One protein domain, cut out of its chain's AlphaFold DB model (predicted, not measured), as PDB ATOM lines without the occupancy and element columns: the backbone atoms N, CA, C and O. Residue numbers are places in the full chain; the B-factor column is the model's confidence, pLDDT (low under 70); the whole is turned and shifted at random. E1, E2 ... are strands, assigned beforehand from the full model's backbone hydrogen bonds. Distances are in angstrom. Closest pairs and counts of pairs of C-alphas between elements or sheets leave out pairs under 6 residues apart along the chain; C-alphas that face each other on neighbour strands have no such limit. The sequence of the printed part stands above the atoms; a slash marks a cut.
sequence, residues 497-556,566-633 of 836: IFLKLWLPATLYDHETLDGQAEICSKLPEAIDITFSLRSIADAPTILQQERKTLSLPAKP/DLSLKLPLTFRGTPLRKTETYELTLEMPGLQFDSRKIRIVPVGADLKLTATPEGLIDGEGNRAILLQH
ATOM      1  N   ILE A 497     176.892 179.628 162.816       91.25
ATOM      2  CA  ILE A 497     176.203 178.456 162.275       91.25
ATOM      3  C   ILE A 497     175.649 178.835 160.915       91.25
ATOM      4  O   ILE A 497     174.932 179.820 160.786       91.25
ATOM      5  N   PHE A 498     175.990 178.067 159.888       91.75
ATOM      6  CA  PHE A 498     175.589 178.387 158.522       91.75
ATOM      7  C   PHE A 498     175.299 177.135 157.705       91.75
ATOM      8  O   PHE A 498     175.723 176.025 158.041       91.75
ATOM      9  N   LEU A 499     174.560 177.337 156.617       92.56
ATOM     10  CA  LEU A 499     174.123 176.292 155.707       92.56
ATOM     11  C   LEU A 499     174.939 176.335 154.411       92.56
ATOM     12  O   LEU A 499     175.011 177.365 153.736       92.56
ATOM     13  N   LYS A 500     175.492 175.190 154.017       91.94
ATOM     14  CA  LYS A 500     176.042 174.944 152.681       91.94
ATOM     15  C   LYS A 500     175.143 173.979 151.922       91.94
ATOM     16  O   LYS A 500     174.671 172.988 152.471       91.94
ATOM     17  N   LEU A 501     174.892 174.284 150.653       91.94
ATOM     18  CA  LEU A 501     173.986 173.517 149.801       91.94
ATOM     19  C   LEU A 501     174.758 172.883 148.648       91.94
ATOM     20  O   LEU A 501     175.279 173.599 147.788       91.94
ATOM     21  N   TRP A 502     174.763 171.550 148.630       91.12
ATOM     22  CA  TRP A 502     175.351 170.695 147.602       91.12
ATOM     23  C   TRP A 502     174.222 170.050 146.801       91.12
ATOM     24  O   TRP A 502     173.715 168.986 147.157       91.12
ATOM     25  N   LEU A 503     173.755 170.749 145.771       92.12
ATOM     26  CA  LEU A 503     172.531 170.400 145.049       92.12
ATOM     27  C   LEU A 503     172.838 170.052 143.591       92.12
ATOM     28  O   LEU A 503     173.784 170.606 143.027       92.12
ATOM     29  N   PRO A 504     172.031 169.190 142.951       90.69
ATOM     30  CA  PRO A 504     172.124 169.007 141.513       90.69
ATOM     31  C   PRO A 504     171.734 170.306 140.793       90.69
ATOM     32  O   PRO A 504     170.790 170.986 141.184       90.69
ATOM     33  N   ALA A 505     172.445 170.647 139.721       89.75
ATOM     34  CA  ALA A 505     172.122 171.819 138.905       89.75
ATOM     35  C   ALA A 505     170.902 171.589 137.992       89.75
ATOM     36  O   ALA A 505     170.244 172.546 137.580       89.75
ATOM     37  N   THR A 506     170.588 170.327 137.685       92.19
ATOM     38  CA  THR A 506     169.417 169.939 136.893       92.19
ATOM     39  C   THR A 506     168.721 168.713 137.483       92.19
ATOM     40  O   THR A 506     169.346 167.900 138.164       92.19
ATOM     41  N   LEU A 507     167.428 168.573 137.205       93.56
ATOM     42  CA  LEU A 507     166.577 167.473 137.659       93.56
ATOM     43  C   LEU A 507     165.588 167.129 136.544       93.56
ATOM     44  O   LEU A 507     164.933 168.032 136.037       93.56
ATOM     45  N   TYR A 508     165.443 165.862 136.169       92.50
ATOM     46  CA  TYR A 508     164.372 165.448 135.264       92.50
ATOM     47  C   TYR A 508     163.041 165.293 136.000       92.50
ATOM     48  O   TYR A 508     162.979 164.829 137.131       92.50
ATOM     49  N   ASP A 509     161.951 165.605 135.322       91.00
ATOM     50  CA  ASP A 509     160.574 165.567 135.821       91.00
ATOM     51  C   ASP A 509     159.979 164.178 136.125       91.00
ATOM     52  O   ASP A 509     158.809 164.084 136.491       91.00
ATOM     53  N   HIS A 510     160.756 163.108 135.979       88.81
ATOM     54  CA  HIS A 510     160.348 161.724 136.247       88.81
ATOM     55  C   HIS A 510     161.350 160.970 137.130       88.81
ATOM     56  O   HIS A 510     161.193 159.769 137.354       88.81
ATOM     57  N   GLU A 511     162.405 161.638 137.600       90.94
ATOM     58  CA  GLU A 511     163.468 160.995 138.363       90.94
ATOM     59  C   GLU A 511     163.496 161.443 139.822       90.94
ATOM     60  O   GLU A 511     162.849 162.405 140.234       90.94
ATOM     61  N   THR A 512     164.287 160.732 140.620       91.94
ATOM     62  CA  THR A 512     164.621 161.141 141.980       91.94
ATOM     63  C   THR A 512     166.131 161.296 142.096       91.94
ATOM     64  O   THR A 512     166.867 160.389 141.708       91.94
ATOM     65  N   LEU A 513     166.584 162.437 142.615       91.62
ATOM     66  CA  LEU A 513     167.994 162.724 142.882       91.62
ATOM     67  C   LEU A 513     168.181 163.188 144.320       91.62
ATOM     68  O   LEU A 513     167.317 163.858 144.880       91.62
ATOM     69  N   ASP A 514     169.348 162.899 144.882       91.31
ATOM     70  CA  ASP A 514     169.721 163.374 146.206       91.31
ATOM     71  C   ASP A 514     170.690 164.558 146.105       91.31
ATOM     72  O   ASP A 514     171.655 164.550 145.340       91.31
ATOM     73  N   GLY A 515     170.428 165.579 146.911       91.62
ATOM     74  CA  GLY A 515     171.374 166.623 147.280       91.62
ATOM     75  C   GLY A 515     171.681 166.560 148.773       91.62
ATOM     76  O   GLY A 515     171.187 165.697 149.503       91.62
ATOM     77  N   GLN A 516     172.509 167.485 149.246       93.94
ATOM     78  CA  GLN A 516     172.885 167.562 150.655       93.94
ATOM     79  C   GLN A 516     172.837 169.002 151.162       93.94
ATOM     80  O   GLN A 516     173.368 169.922 150.539       93.94
ATOM     81  N   ALA A 517     172.228 169.175 152.330       93.50
ATOM     82  CA  ALA A 517     172.380 170.352 153.167       93.50
ATOM     83  C   ALA A 517     173.438 170.056 154.234       93.50
ATOM     84  O   ALA A 517     173.269 169.169 155.065       93.50
ATOM     85  N   GLU A 518     174.542 170.787 154.202       94.31
ATOM     86  CA  GLU A 518     175.608 170.697 155.189       94.31
ATOM     87  C   GLU A 518     175.470 171.852 156.182       94.31
ATOM     88  O   GLU A 518     175.571 173.023 155.815       94.31
ATOM     89  N   ILE A 519     175.209 171.520 157.443       94.88
ATOM     90  CA  ILE A 519     175.150 172.470 158.550       94.88
ATOM     91  C   ILE A 519     176.530 172.509 159.190       94.88
ATOM     92  O   ILE A 519     176.999 171.497 159.714       94.88
ATOM     93  N   CYS A 520     177.166 173.674 159.163       92.31
ATOM     94  CA  CYS A 520     178.453 173.889 159.806       92.31
ATOM     95  C   CYS A 520     178.263 174.670 161.108       92.31
ATOM     96  O   CYS A 520     177.581 175.692 161.103       92.31
ATOM     97  N   SER A 521     178.882 174.215 162.198       91.25
ATOM     98  CA  SER A 521     178.881 174.896 163.496       91.25
ATOM     99  C   SER A 521     180.297 175.158 163.986       91.25
ATOM    100  O   SER A 521     181.150 174.264 163.981       91.25
ATOM    101  N   LYS A 522     180.519 176.385 164.457       87.81
ATOM    102  CA  LYS A 522     181.755 176.800 165.131       87.81
ATOM    103  C   LYS A 522     181.559 177.167 166.597       87.81
ATOM    104  O   LYS A 522     182.479 177.692 167.218       87.81
ATOM    105  N   LEU A 523     180.372 176.932 167.152       86.88
ATOM    106  CA  LEU A 523     180.103 177.324 168.528       86.88
ATOM    107  C   LEU A 523     180.886 176.445 169.518       86.88
ATOM    108  O   LEU A 523     180.914 175.222 169.354       86.88
ATOM    109  N   PRO A 524     181.463 177.041 170.579       80.56
ATOM    110  CA  PRO A 524     182.178 176.325 171.630       80.56
ATOM    111  C   PRO A 524     181.243 175.593 172.604       80.56
ATOM    112  O   PRO A 524     181.679 175.039 173.609       80.56
ATOM    113  N   GLU A 525     179.941 175.591 172.318       82.44
ATOM    114  CA  GLU A 525     178.909 175.012 173.157       82.44
ATOM    115  C   GLU A 525     177.944 174.165 172.330       82.44
ATOM    116  O   GLU A 525     177.632 174.484 171.182       82.44
ATOM    117  N   ALA A 526     177.471 173.071 172.931       87.12
ATOM    118  CA  ALA A 526     176.480 172.209 172.316       87.12
ATOM    119  C   ALA A 526     175.112 172.895 172.346       87.12
ATOM    120  O   ALA A 526     174.658 173.347 173.403       87.12
ATOM    121  N   ILE A 527     174.445 172.941 171.197       89.56
ATOM    122  CA  ILE A 527     173.152 173.606 171.062       89.56
ATOM    123  C   ILE A 527     172.166 172.765 170.259       89.56
ATOM    124  O   ILE A 527     172.548 171.985 169.389       89.56
ATOM    125  N   ASP A 528     170.882 172.971 170.530       91.12
ATOM    126  CA  ASP A 528     169.799 172.377 169.760       91.12
ATOM    127  C   ASP A 528     169.244 173.450 168.806       91.12
ATOM    128  O   ASP A 528     168.834 174.528 169.241       91.12
ATOM    129  N   ILE A 529     169.257 173.166 167.505       93.44
ATOM    130  CA  ILE A 529     168.745 174.054 166.454       93.44
ATOM    131  C   ILE A 529     167.539 173.428 165.765       93.44
ATOM    132  O   ILE A 529     167.415 172.211 165.666       93.44
ATOM    133  N   THR A 530     166.650 174.261 165.250       94.44
ATOM    134  CA  THR A 530     165.543 173.850 164.393       94.44
ATOM    135  C   THR A 530     165.944 174.069 162.943       94.44
ATOM    136  O   THR A 530     166.196 175.195 162.517       94.44
ATOM    137  N   PHE A 531     165.995 172.978 162.187       95.50
ATOM    138  CA  PHE A 531     166.064 173.003 160.733       95.50
ATOM    139  C   PHE A 531     164.639 172.956 160.187       95.50
ATOM    140  O   PHE A 531     163.887 172.031 160.514       95.50
ATOM    141  N   SER A 532     164.280 173.932 159.357       94.62
ATOM    142  CA  SER A 532     162.991 173.950 158.664       94.62
ATOM    143  C   SER A 532     163.204 174.077 157.162       94.62
ATOM    144  O   SER A 532     163.889 174.989 156.713       94.62
ATOM    145  N   LEU A 533     162.582 173.189 156.395       93.31
ATOM    146  CA  LEU A 533     162.466 173.228 154.944       93.31
ATOM    147  C   LEU A 533     160.982 173.348 154.600       93.31
ATOM    148  O   LEU A 533     160.203 172.427 154.854       93.31
ATOM    149  N   ARG A 534     160.590 174.479 154.013       92.06
ATOM    150  CA  ARG A 534     159.196 174.760 153.639       92.06
ATOM    151  C   ARG A 534     159.094 175.249 152.203       92.06
ATOM    152  O   ARG A 534     159.977 175.960 151.728       92.06
ATOM    153  N   SER A 535     158.000 174.904 151.529       88.62
ATOM    154  CA  SER A 535     157.636 175.564 150.274       88.62
ATOM    155  C   SER A 535     157.046 176.941 150.580       88.62
ATOM    156  O   SER A 535     156.314 177.099 151.555       88.62
ATOM    157  N   ILE A 536     157.353 177.934 149.747       84.31
ATOM    158  CA  ILE A 536     156.745 179.272 149.829       84.31
ATOM    159  C   ILE A 536     155.336 179.279 149.199       84.31
ATOM    160  O   ILE A 536     154.527 180.143 149.526       84.31
ATOM    161  N   ALA A 537     155.023 178.318 148.320       75.75
ATOM    162  CA  ALA A 537     153.728 178.195 147.645       75.75
ATOM    163  C   ALA A 537     153.054 176.834 147.908       75.75
ATOM    164  O   ALA A 537     153.735 175.814 148.040       75.75
ATOM    165  N   ASP A 538     151.718 176.811 147.920       59.81
ATOM    166  CA  ASP A 538     150.897 175.594 148.011       59.81
ATOM    167  C   ASP A 538     150.915 174.838 146.665       59.81
ATOM    168  O   ASP A 538     150.039 175.014 145.818       59.81
ATOM    169  N   ALA A 539     151.965 174.052 146.411       56.00
ATOM    170  CA  ALA A 539     152.199 173.344 145.145       56.00
ATOM    171  C   ALA A 539     152.855 171.959 145.388       56.00
ATOM    172  O   ALA A 539     153.404 171.736 146.472       56.00
ATOM    173  N   PRO A 540     152.732 170.992 144.448       57.62
ATOM    174  CA  PRO A 540     153.138 169.600 144.657       57.62
ATOM    175  C   PRO A 540     154.643 169.468 144.929       57.62
ATOM    176  O   PRO A 540     155.491 169.856 144.139       57.62
ATOM    177  N   THR A 541     154.958 168.890 146.083       72.12
ATOM    178  CA  THR A 541     156.271 168.939 146.734       72.12
ATOM    179  C   THR A 541     157.336 168.085 146.043       72.12
ATOM    180  O   THR A 541     157.496 166.908 146.380       72.12
ATOM    181  N   ILE A 542     158.112 168.697 145.138       81.81
ATOM    182  CA  ILE A 542     159.385 168.151 144.620       81.81
ATOM    183  C   ILE A 542     160.356 167.870 145.773       81.81
ATOM    184  O   ILE A 542     161.092 166.885 145.754       81.81
ATOM    185  N   LEU A 543     160.334 168.721 146.800       85.44
ATOM    186  CA  LEU A 543     161.031 168.504 148.062       85.44
ATOM    187  C   LEU A 543     160.031 168.240 149.180       85.44
ATOM    188  O   LEU A 543     159.088 169.007 149.384       85.44
ATOM    189  N   GLN A 544     160.279 167.187 149.952       84.69
ATOM    190  CA  GLN A 544     159.505 166.910 151.153       84.69
ATOM    191  C   GLN A 544     159.758 168.008 152.193       84.69
ATOM    192  O   GLN A 544     160.893 168.222 152.611       84.69
ATOM    193  N   GLN A 545     158.692 168.691 152.614       86.75
ATOM    194  CA  GLN A 545     158.780 169.656 153.705       86.75
ATOM    195  C   GLN A 545     159.156 168.935 154.997       86.75
ATOM    196  O   GLN A 545     158.636 167.860 155.302       86.75
ATOM    197  N   GLU A 546     160.054 169.538 155.761       88.69
ATOM    198  CA  GLU A 546     160.593 168.926 156.964       88.69
ATOM    199  C   GLU A 546     160.829 170.003 158.014       88.69
ATOM    200  O   GLU A 546     161.340 171.081 157.721       88.69
ATOM    201  N   ARG A 547     160.476 169.703 159.260       92.50
ATOM    202  CA  ARG A 547     160.881 170.496 160.415       92.50
ATOM    203  C   ARG A 547     161.408 169.549 161.471       92.50
ATOM    204  O   ARG A 547     160.675 168.674 161.924       92.50
ATOM    205  N   LYS A 548     162.669 169.715 161.855       92.75
ATOM    206  CA  LYS A 548     163.324 168.854 162.841       92.75
ATOM    207  C   LYS A 548     164.247 169.640 163.749       92.75
ATOM    208  O   LYS A 548     164.880 170.607 163.328       92.75
ATOM    209  N   THR A 549     164.347 169.183 164.988       92.06
ATOM    210  CA  THR A 549     165.340 169.667 165.944       92.06
ATOM    211  C   THR A 549     166.594 168.809 165.831       92.06
ATOM    212  O   THR A 549     166.518 167.582 165.852       92.06
ATOM    213  N   LEU A 550     167.747 169.452 165.687       92.50
ATOM    214  CA  LEU A 550     169.056 168.831 165.534       92.50
ATOM    215  C   LEU A 550     169.944 169.279 166.687       92.50
ATOM    216  O   LEU A 550     170.051 170.475 166.950       92.50
ATOM    217  N   SER A 551     170.598 168.328 167.348       90.88
ATOM    218  CA  SER A 551     171.587 168.630 168.379       90.88
ATOM    219  C   SER A 551     172.970 168.716 167.738       90.88
ATOM    220  O   SER A 551     173.434 167.759 167.112       90.88
ATOM    221  N   LEU A 552     173.605 169.877 167.857       90.25
ATOM    222  CA  LEU A 552     174.947 170.152 167.365       90.25
ATOM    223  C   LEU A 552     175.924 170.083 168.545       90.25
ATOM    224  O   LEU A 552     175.723 170.794 169.534       90.25
ATOM    225  N   PRO A 553     176.981 169.255 168.477       88.19
ATOM    226  CA  PRO A 553     178.009 169.222 169.509       88.19
ATOM    227  C   PRO A 553     178.791 170.535 169.590       88.19
ATOM    228  O   PRO A 553     178.875 171.292 168.622       88.19
ATOM    229  N   ALA A 554     179.421 170.752 170.743       84.38
ATOM    230  CA  ALA A 554     180.385 171.825 170.931       84.38
ATOM    231  C   ALA A 554     181.648 171.572 170.095       84.38
ATOM    232  O   ALA A 554     182.198 170.467 170.111       84.38
ATOM    233  N   LYS A 555     182.146 172.612 169.427       83.88
ATOM    234  CA  LYS A 555     183.514 172.651 168.904       83.88
ATOM    235  C   LYS A 555     184.475 172.993 170.057       83.88
ATOM    236  O   LYS A 555     184.104 173.773 170.928       83.88
ATOM    237  N   PRO A 556     185.709 172.462 170.105       72.12
ATOM    238  CA  PRO A 556     186.736 173.029 170.973       72.12
ATOM    239  C   PRO A 556     186.886 174.532 170.698       72.12
ATOM    240  O   PRO A 556     186.987 174.945 169.543       72.12
ATOM    241  N   ASP A 566     185.870 172.560 161.955       85.69
ATOM    242  CA  ASP A 566     184.472 172.951 162.090       85.69
ATOM    243  C   ASP A 566     183.600 171.699 162.152       85.69
ATOM    244  O   ASP A 566     183.832 170.716 161.439       85.69
ATOM    245  N   LEU A 567     182.577 171.739 163.000       88.81
ATOM    246  CA  LEU A 567     181.641 170.639 163.075       88.81
ATOM    247  C   LEU A 567     180.719 170.687 161.858       88.81
ATOM    248  O   LEU A 567     180.115 171.721 161.587       88.81
ATOM    249  N   SER A 568     180.596 169.570 161.144       90.38
ATOM    250  CA  SER A 568     179.741 169.445 159.966       90.38
ATOM    251  C   SER A 568     178.720 168.328 160.161       90.38
ATOM    252  O   SER A 568     179.078 167.184 160.448       90.38
ATOM    253  N   LEU A 569     177.441 168.666 159.996       92.94
ATOM    254  CA  LEU A 569     176.329 167.725 159.952       92.94
ATOM    255  C   LEU A 569     175.717 167.743 158.550       92.94
ATOM    256  O   LEU A 569     175.214 168.770 158.098       92.94
ATOM    257  N   LYS A 570     175.730 166.595 157.870       93.69
ATOM    258  CA  LYS A 570     175.175 166.451 156.519       93.69
ATOM    259  C   LYS A 570     173.770 165.868 156.575       93.69
ATOM    260  O   LYS A 570     173.567 164.784 157.116       93.69
ATOM    261  N   LEU A 571     172.816 166.580 155.988       93.19
ATOM    262  CA  LEU A 571     171.425 166.170 155.856       93.19
ATOM    263  C   LEU A 571     171.118 165.875 154.386       93.19
ATOM    264  O   LEU A 571     171.322 166.755 153.544       93.19
ATOM    265  N   PRO A 572     170.623 164.674 154.053       93.25
ATOM    266  CA  PRO A 572     170.185 164.382 152.697       93.25
ATOM    267  C   PRO A 572     168.923 165.185 152.356       93.25
ATOM    268  O   PRO A 572     168.033 165.348 153.192       93.25
ATOM    269  N   LEU A 573     168.854 165.671 151.119       92.88
ATOM    270  CA  LEU A 573     167.686 166.312 150.525       92.88
ATOM    271  C   LEU A 573     167.289 165.525 149.279       92.88
ATOM    272  O   LEU A 573     168.011 165.551 148.289       92.88
ATOM    273  N   THR A 574     166.149 164.841 149.313       92.44
ATOM    274  CA  THR A 574     165.680 164.039 148.176       92.44
ATOM    275  C   THR A 574     164.725 164.850 147.308       92.44
ATOM    276  O   THR A 574     163.644 165.238 147.750       92.44
ATOM    277  N   PHE A 575     165.120 165.074 146.058       91.88
ATOM    278  CA  PHE A 575     164.367 165.786 145.033       91.88
ATOM    279  C   PHE A 575     163.604 164.790 144.169       91.88
ATOM    280  O   PHE A 575     164.214 163.970 143.487       91.88
ATOM    281  N   ARG A 576     162.275 164.872 144.167       91.75
ATOM    282  CA  ARG A 576     161.393 164.060 143.323       91.75
ATOM    283  C   ARG A 576     160.886 164.911 142.176       91.75
ATOM    284  O   ARG A 576     159.971 165.708 142.355       91.75
ATOM    285  N   GLY A 577     161.505 164.770 141.013       88.25
ATOM    286  CA  GLY A 577     161.090 165.502 139.831       88.25
ATOM    287  C   GLY A 577     159.649 165.176 139.459       88.25
ATOM    288  O   GLY A 577     159.254 164.011 139.419       88.25
ATOM    289  N   THR A 578     158.872 166.224 139.202       88.44
ATOM    290  CA  THR A 578     157.504 166.150 138.682       88.44
ATOM    291  C   THR A 578     157.269 167.319 137.731       88.44
ATOM    292  O   THR A 578     157.802 168.398 138.001       88.44
ATOM    293  N   PRO A 579     156.456 167.172 136.669       86.69
ATOM    294  CA  PRO A 579     156.230 168.242 135.701       86.69
ATOM    295  C   PRO A 579     155.741 169.538 136.353       86.69
ATOM    296  O   PRO A 579     154.777 169.542 137.121       86.69
ATOM    297  N   LEU A 580     156.376 170.657 136.002       83.38
ATOM    298  CA  LEU A 580     156.151 171.949 136.640       83.38
ATOM    299  C   LEU A 580     155.820 173.026 135.605       83.38
ATOM    300  O   LEU A 580     156.529 173.196 134.617       83.38
ATOM    301  N   ARG A 581     154.750 173.795 135.844       79.31
ATOM    302  CA  ARG A 581     154.355 174.918 134.967       79.31
ATOM    303  C   ARG A 581     154.930 176.269 135.391       79.31
ATOM    304  O   ARG A 581     155.013 177.176 134.571       79.31
ATOM    305  N   LYS A 582     155.258 176.436 136.672       85.62
ATOM    306  CA  LYS A 582     155.740 177.691 137.266       85.62
ATOM    307  C   LYS A 582     156.835 177.384 138.268       85.62
ATOM    308  O   LYS A 582     156.712 176.396 138.971       85.62
ATOM    309  N   THR A 583     157.836 178.250 138.367       88.69
ATOM    310  CA  THR A 583     158.933 178.123 139.334       88.69
ATOM    311  C   THR A 583     158.429 177.913 140.760       88.69
ATOM    312  O   THR A 583     157.608 178.687 141.250       88.69
ATOM    313  N   GLU A 584     158.986 176.915 141.439       89.00
ATOM    314  CA  GLU A 584     158.775 176.672 142.865       89.00
ATOM    315  C   GLU A 584     159.949 177.198 143.677       89.00
ATOM    316  O   GLU A 584     161.086 177.242 143.206       89.00
ATOM    317  N   THR A 585     159.680 177.634 144.906       91.44
ATOM    318  CA  THR A 585     160.717 178.131 145.812       91.44
ATOM    319  C   THR A 585     160.556 177.499 147.179       91.44
ATOM    320  O   THR A 585     159.485 177.559 147.783       91.44
ATOM    321  N   TYR A 586     161.654 176.936 147.663       92.31
ATOM    322  CA  TYR A 586     161.782 176.341 148.977       92.31
ATOM    323  C   TYR A 586     162.718 177.196 149.819       92.31
ATOM    324  O   TYR A 586     163.752 177.659 149.333       92.31
ATOM    325  N   GLU A 587     162.359 177.411 151.076       94.38
ATOM    326  CA  GLU A 587     163.168 178.134 152.049       94.38
ATOM    327  C   GLU A 587     163.668 177.165 153.119       94.38
ATOM    328  O   GLU A 587     162.888 176.394 153.683       94.38
ATOM    329  N   LEU A 588     164.975 177.221 153.369       95.12
ATOM    330  CA  LEU A 588     165.679 176.475 154.396       95.12
ATOM    331  C   LEU A 588     166.131 177.453 155.465       95.12
ATOM    332  O   LEU A 588     166.904 178.364 155.167       95.12
ATOM    333  N   THR A 589     165.686 177.245 156.697       96.38
ATOM    334  CA  THR A 589     166.082 178.070 157.836       96.38
ATOM    335  C   THR A 589     166.785 177.234 158.894       96.38
ATOM    336  O   THR A 589     166.401 176.097 159.181       96.38
ATOM    337  N   LEU A 590     167.834 177.825 159.469       95.25
ATOM    338  CA  LEU A 590     168.476 177.355 160.690       95.25
ATOM    339  C   LEU A 590     168.173 178.367 161.785       95.25
ATOM    340  O   LEU A 590     168.611 179.516 161.713       95.25
ATOM    341  N   GLU A 591     167.420 177.953 162.793       93.69
ATOM    342  CA  GLU A 591     167.004 178.843 163.871       93.69
ATOM    343  C   GLU A 591     167.122 178.177 165.235       93.69
ATOM    344  O   GLU A 591     167.028 176.962 165.384       93.69
ATOM    345  N   MET A 592     167.288 178.998 166.256       91.06
ATOM    346  CA  MET A 592     167.027 178.643 167.639       91.06
ATOM    347  C   MET A 592     166.093 179.702 168.241       91.06
ATOM    348  O   MET A 592     165.894 180.766 167.646       91.06
ATOM    349  N   PRO A 593     165.505 179.466 169.422       87.44
ATOM    350  CA  PRO A 593     164.675 180.475 170.070       87.44
ATOM    351  C   PRO A 593     165.439 181.796 170.236       87.44
ATOM    352  O   PRO A 593     166.493 181.836 170.873       87.44
ATOM    353  N   GLY A 594     164.906 182.862 169.632       85.69
ATOM    354  CA  GLY A 594     165.469 184.215 169.679       85.69
ATOM    355  C   GLY A 594     166.555 184.537 168.652       85.69
ATOM    356  O   GLY A 594     166.989 185.687 168.599       85.69
ATOM    357  N   LEU A 595     166.970 183.583 167.810       90.62
ATOM    358  CA  LEU A 595     167.991 183.815 166.789       90.62
ATOM    359  C   LEU A 595     167.799 182.923 165.558       90.62
ATOM    360  O   LEU A 595     167.831 181.700 165.651       90.62
ATOM    361  N   GLN A 596     167.698 183.546 164.385       93.00
ATOM    362  CA  GLN A 596     167.874 182.862 163.107       93.00
ATOM    363  C   GLN A 596     169.342 182.976 162.679       93.00
ATOM    364  O   GLN A 596     169.856 184.085 162.541       93.00
ATOM    365  N   PHE A 597     170.006 181.838 162.491       91.88
ATOM    366  CA  PHE A 597     171.421 181.770 162.124       91.88
ATOM    367  C   PHE A 597     171.639 181.979 160.626       91.88
ATOM    368  O   PHE A 597     172.456 182.804 160.229       91.88
ATOM    369  N   ASP A 598     170.893 181.252 159.791       93.56
ATOM    370  CA  ASP A 598     171.020 181.328 158.333       93.56
ATOM    371  C   ASP A 598     169.666 181.073 157.646       93.56
ATOM    372  O   ASP A 598     168.765 180.432 158.204       93.56
ATOM    373  N   SER A 599     169.524 181.592 156.427       93.75
ATOM    374  CA  SER A 599     168.396 181.339 155.531       93.75
ATOM    375  C   SER A 599     168.892 181.178 154.108       93.75
ATOM    376  O   SER A 599     169.591 182.048 153.583       93.75
ATOM    377  N   ARG A 600     168.486 180.098 153.447       93.75
ATOM    378  CA  ARG A 600     168.797 179.860 152.036       93.75
ATOM    379  C   ARG A 600     167.538 179.501 151.276       93.75
ATOM    380  O   ARG A 600     166.672 178.799 151.788       93.75
ATOM    381  N   LYS A 601     167.464 179.948 150.026       93.81
ATOM    382  CA  LYS A 601     166.369 179.597 149.124       93.81
ATOM    383  C   LYS A 601     166.871 178.723 147.985       93.81
ATOM    384  O   LYS A 601     167.937 178.975 147.420       93.81
ATOM    385  N   ILE A 602     166.072 177.714 147.658       93.31
ATOM    386  CA  ILE A 602     166.240 176.845 146.495       93.31
ATOM    387  C   ILE A 602     165.072 177.123 145.556       93.31
ATOM    388  O   ILE A 602     163.914 177.039 145.961       93.31
ATOM    389  N   ARG A 603     165.369 177.439 144.299       92.06
ATOM    390  CA  ARG A 603     164.379 177.636 143.242       92.06
ATOM    391  C   ARG A 603     164.436 176.470 142.277       92.06
ATOM    392  O   ARG A 603     165.492 176.192 141.715       92.06
ATOM    393  N   ILE A 604     163.299 175.827 142.057       92.44
ATOM    394  CA  ILE A 604     163.152 174.799 141.029       92.44
ATOM    395  C   ILE A 604     162.443 175.434 139.846       92.44
ATOM    396  O   ILE A 604     161.303 175.886 139.954       92.44
ATOM    397  N   VAL A 605     163.165 175.541 138.737       91.50
ATOM    398  CA  VAL A 605     162.822 176.397 137.603       91.50
ATOM    399  C   VAL A 605     162.565 175.504 136.394       91.50
ATOM    400  O   VAL A 605     163.478 174.782 135.997       91.50
ATOM    401  N   PRO A 606     161.372 175.532 135.777       91.25
ATOM    402  CA  PRO A 606     161.162 174.799 134.536       91.25
ATOM    403  C   PRO A 606     162.036 175.422 133.446       91.25
ATOM    404  O   PRO A 606     162.134 176.647 133.371       91.25
ATOM    405  N   VAL A 607     162.661 174.605 132.592       90.25
ATOM    406  CA  VAL A 607     163.637 175.093 131.598       90.25
ATOM    407  C   VAL A 607     163.083 176.226 130.714       90.25
ATOM    408  O   VAL A 607     163.797 177.178 130.405       90.25
ATOM    409  N   GLY A 608     161.793 176.202 130.370       84.25
ATOM    410  CA  GLY A 608     161.166 177.263 129.576       84.25
ATOM    411  C   GLY A 608     161.109 178.642 130.249       84.25
ATOM    412  O   GLY A 608     160.966 179.641 129.551       84.25
ATOM    413  N   ALA A 609     161.254 178.736 131.573       87.00
ATOM    414  CA  ALA A 609     161.156 180.005 132.287       87.00
ATOM    415  C   ALA A 609     162.352 180.932 132.020       87.00
ATOM    416  O   ALA A 609     163.502 180.503 131.857       87.00
ATOM    417  N   ASP A 610     162.069 182.232 132.026       84.94
ATOM    418  CA  ASP A 610     163.078 183.274 131.897       84.94
ATOM    419  C   ASP A 610     163.615 183.661 133.265       84.94
ATOM    420  O   ASP A 610     162.893 184.139 134.141       84.94
ATOM    421  N   LEU A 611     164.910 183.420 133.445       86.69
ATOM    422  CA  LEU A 611     165.623 183.708 134.676       86.69
ATOM    423  C   LEU A 611     167.054 184.108 134.338       86.69
ATOM    424  O   LEU A 611     167.706 183.491 133.498       86.69
ATOM    425  N   LYS A 612     167.569 185.138 135.005       90.75
ATOM    426  CA  LYS A 612     168.997 185.440 134.937       90.75
ATOM    427  C   LYS A 612     169.736 184.407 135.779       90.75
ATOM    428  O   LYS A 612     169.424 184.273 136.959       90.75
ATOM    429  N   LEU A 613     170.689 183.703 135.179       91.62
ATOM    430  CA  LEU A 613     171.484 182.676 135.844       91.62
ATOM    431  C   LEU A 613     172.947 183.110 135.941       91.62
ATOM    432  O   LEU A 613     173.437 183.907 135.142       91.62
ATOM    433  N   THR A 614     173.654 182.589 136.932       91.19
ATOM    434  CA  THR A 614     175.106 182.713 137.075       91.19
ATOM    435  C   THR A 614     175.662 181.364 137.507       91.19
ATOM    436  O   THR A 614     175.072 180.679 138.344       91.19
ATOM    437  N   ALA A 615     176.772 180.957 136.900       88.69
ATOM    438  CA  ALA A 615     177.458 179.729 137.261       88.69
ATOM    439  C   ALA A 615     178.391 179.980 138.444       88.69
ATOM    440  O   ALA A 615     179.093 180.987 138.501       88.69
ATOM    441  N   THR A 616     178.393 179.059 139.400       86.69
ATOM    442  CA  THR A 616     179.337 179.041 140.517       86.69
ATOM    443  C   THR A 616     179.914 177.633 140.660       86.69
ATOM    444  O   THR A 616     179.290 176.675 140.195       86.69
ATOM    445  N   PRO A 617     181.059 177.459 141.347       79.69
ATOM    446  CA  PRO A 617     181.590 176.128 141.647       79.69
ATOM    447  C   PRO A 617     180.602 175.218 142.393       79.69
ATOM    448  O   PRO A 617     180.716 173.999 142.335       79.69
ATOM    449  N   GLU A 618     179.625 175.804 143.091       76.25
ATOM    450  CA  GLU A 618     178.630 175.090 143.891       76.25
ATOM    451  C   GLU A 618     177.295 174.862 143.146       76.25
ATOM    452  O   GLU A 618     176.335 174.373 143.742       76.25
ATOM    453  N   GLY A 619     177.210 175.240 141.863       85.88
ATOM    454  CA  GLY A 619     176.026 175.079 141.013       85.88
ATOM    455  C   GLY A 619     175.528 176.385 140.386       85.88
ATOM    456  O   GLY A 619     176.244 177.387 140.325       85.88
ATOM    457  N   LEU A 620     174.284 176.377 139.903       90.81
ATOM    458  CA  LEU A 620     173.637 177.549 139.309       90.81
ATOM    459  C   LEU A 620     172.961 178.399 140.389       90.81
ATOM    460  O   LEU A 620     172.302 177.879 141.294       90.81
ATOM    461  N   ILE A 621     173.102 179.717 140.274       93.00
ATOM    462  CA  ILE A 621     172.367 180.694 141.081       93.00
ATOM    463  C   ILE A 621     171.541 181.613 140.185       93.00
ATOM    464  O   ILE A 621     171.891 181.836 139.025       93.00
ATOM    465  N   ASP A 622     170.440 182.135 140.712       90.75
ATOM    466  CA  ASP A 622     169.613 183.123 140.025       90.75
ATOM    467  C   ASP A 622     170.153 184.560 140.192       90.75
ATOM    468  O   ASP A 622     171.130 184.814 140.898       90.75
ATOM    469  N   GLY A 623     169.493 185.528 139.551       86.25
ATOM    470  CA  GLY A 623     169.839 186.950 139.649       86.25
ATOM    471  C   GLY A 623     169.658 187.575 141.040       86.25
ATOM    472  O   GLY A 623     170.123 188.693 141.249       86.25
ATOM    473  N   GLU A 624     169.007 186.876 141.973       88.06
ATOM    474  CA  GLU A 624     168.840 187.267 143.378       88.06
ATOM    475  C   GLU A 624     169.872 186.576 144.299       88.06
ATOM    476  O   GLU A 624     169.921 186.865 145.493       88.06
ATOM    477  N   GLY A 625     170.710 185.682 143.761       89.56
ATOM    478  CA  GLY A 625     171.710 184.915 144.510       89.56
ATOM    479  C   GLY A 625     171.185 183.622 145.152       89.56
ATOM    480  O   GLY A 625     171.898 183.002 145.942       89.56
ATOM    481  N   ASN A 626     169.964 183.189 144.828       91.44
ATOM    482  CA  ASN A 626     169.382 181.935 145.308       91.44
ATOM    483  C   ASN A 626     169.873 180.748 144.471       91.44
ATOM    484  O   ASN A 626     170.109 180.886 143.272       91.44
ATOM    485  N   ARG A 627     169.962 179.551 145.066       92.81
ATOM    486  CA  ARG A 627     170.299 178.328 144.316       92.81
ATOM    487  C   ARG A 627     169.192 177.991 143.323       92.81
ATOM    488  O   ARG A 627     168.028 177.950 143.712       92.81
ATOM    489  N   ALA A 628     169.553 177.710 142.077       93.69
ATOM    490  CA  ALA A 628     168.624 177.361 141.009       93.69
ATOM    491  C   ALA A 628     168.864 175.923 140.529       93.69
ATOM    492  O   ALA A 628     169.992 175.543 140.221       93.69
ATOM    493  N   ILE A 629     167.789 175.142 140.442       94.31
ATOM    494  CA  ILE A 629     167.771 173.799 139.860       94.31
ATOM    495  C   ILE A 629     166.881 173.848 138.626       94.31
ATOM    496  O   ILE A 629     165.708 174.221 138.718       94.31
ATOM    497  N   LEU A 630     167.434 173.480 137.473       94.19
ATOM    498  CA  LEU A 630     166.693 173.449 136.216       94.19
ATOM    499  C   LEU A 630     165.917 172.137 136.104       94.19
ATOM    500  O   LEU A 630     166.515 171.062 136.048       94.19
ATOM    501  N   LEU A 631     164.592 172.228 136.068       93.75
ATOM    502  CA  LEU A 631     163.715 171.085 135.880       93.75
ATOM    503  C   LEU A 631     163.532 170.804 134.386       93.75
ATOM    504  O   LEU A 631     162.908 171.589 133.666       93.75
ATOM    505  N   GLN A 632     164.085 169.676 133.968       93.25
ATOM    506  CA  GLN A 632     164.137 169.168 132.608       93.25
ATOM    507  C   GLN A 632     162.977 168.213 132.338       93.25
ATOM    508  O   GLN A 632     162.584 167.440 133.214       93.25
ATOM    509  N   HIS A 633     162.469 168.221 131.115       90.06
ATOM    510  CA  HIS A 633     161.456 167.284 130.656       90.06
ATOM    511  C   HIS A 633     162.066 166.292 129.672       90.06
ATOM    512  O   HIS A 633     162.520 166.672 128.590       90.06
TER     513      HIS A 633
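This is residues 497 to 556 and 566 to 633 of the 836 residues of an uncharacterized protein of Victivallis vadensis (UniProt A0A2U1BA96). This is a long, flattened and only loosely closed barrel of strands, with E5, E4, E7 and E8 as one wall and the sheet of E1, E3 and E6 as the other. Beside E8 the seam is filled by E1 in one half and by E11 and E2 toward the other end, where the small hairpin of E9 and E10 packs on E11; the seam between E5 and E6 has few contacts. The printed part has 128 residues with eleven named strands, E1 to E11 along the chain, and no named helix: its class is all strand. One sheet is branched, with eight strands in parallel and antiparallel pairs; the other, in the order E1, E3, E6, is antiparallel. The whole is compact, with a radius of gyration of the C-alphas of 15.3 A, yet elongated, spanning 48 by 28 by 25 A.

Begin in the branched, strongly twisted sheet with E8, residues 595 to 606, and its antiparallel neighbour E7, residues 584 to 592; they form a hairpin at 167 degrees, and N 586 is 2.8 A from O 602, within hydrogen-bond range. On the other side of E7 from E8 lies E4, residues 527 to 535, antiparallel to E7, with N 530 and O 591 at 2.7 A. On the other side of E4 from E7 lies the edge strand E5, residues 546 to 552, in a hairpin with E4; N 533 and O 546 are 2.8 A apart. Return to E8 and look on its other side for E11, residues 627 to 632, parallel to it at 25 degrees, with N 629 and O 603 at 2.8 A. E11 has three neighbours in staggered pairing: on the side away from E8 lie E2, residues 506 to 508, parallel to it with N 507 and O 630 at 2.9 A, and E10, residues 619 to 622, antiparallel to it with N 628 and O 620 at 2.9 A. E9, residues 613 to 616, forms a hairpin with E10, N 614 and O 621 standing 2.8 A apart, and E9, E10 and E11 are a meander, each strand the antiparallel neighbour of the one before. In the second sheet, also strongly twisted, the inner strand E3, residues 512 to 521, has E1, residues 497 to 502, as one neighbour, with N 500 and O 518 at 2.8 A. Its other neighbour is E6, residues 567 to 576, with N 515 and O 573 at 2.8 A. Between the sheets, the closest C-alphas of E1 and E8 are those of Phe 498 and Asp 598, 5.4 A apart. Those of E5 and E6 are Leu 552 and Leu 569, 7.9 A apart. E3 and E8 are apart, as are E4 and E6.

Find C-alpha 497 at (176.203, 178.456, 162.275), where E1 begins; it runs 16.6 A. E8, the longest strand, goes from C-alpha 595 at (167.991, 183.815, 166.789) over 34.2 A. E3 spans 29.2 A, E6 29.0 A, E7 26.2 A, E4 26.0 A and E5 17.8 A. E2, E9 and E10 are short. E11 covers 16.1 A and ends at C-alpha 632, (164.137, 169.168, 132.608).

The two C-alphas farthest apart are those of Pro 556 and Gly 608, 48.8 A. Residues 557 to 565 are not printed, and C-alphas 556 and 566 are 9.2 A apart across this cut, which falls between E5 and E6. Of the links that are printed whole, none is long. The mean pLDDT of the printed part is 89.1; look at residues 538 to 540, between E4 and E5, for the values under 70.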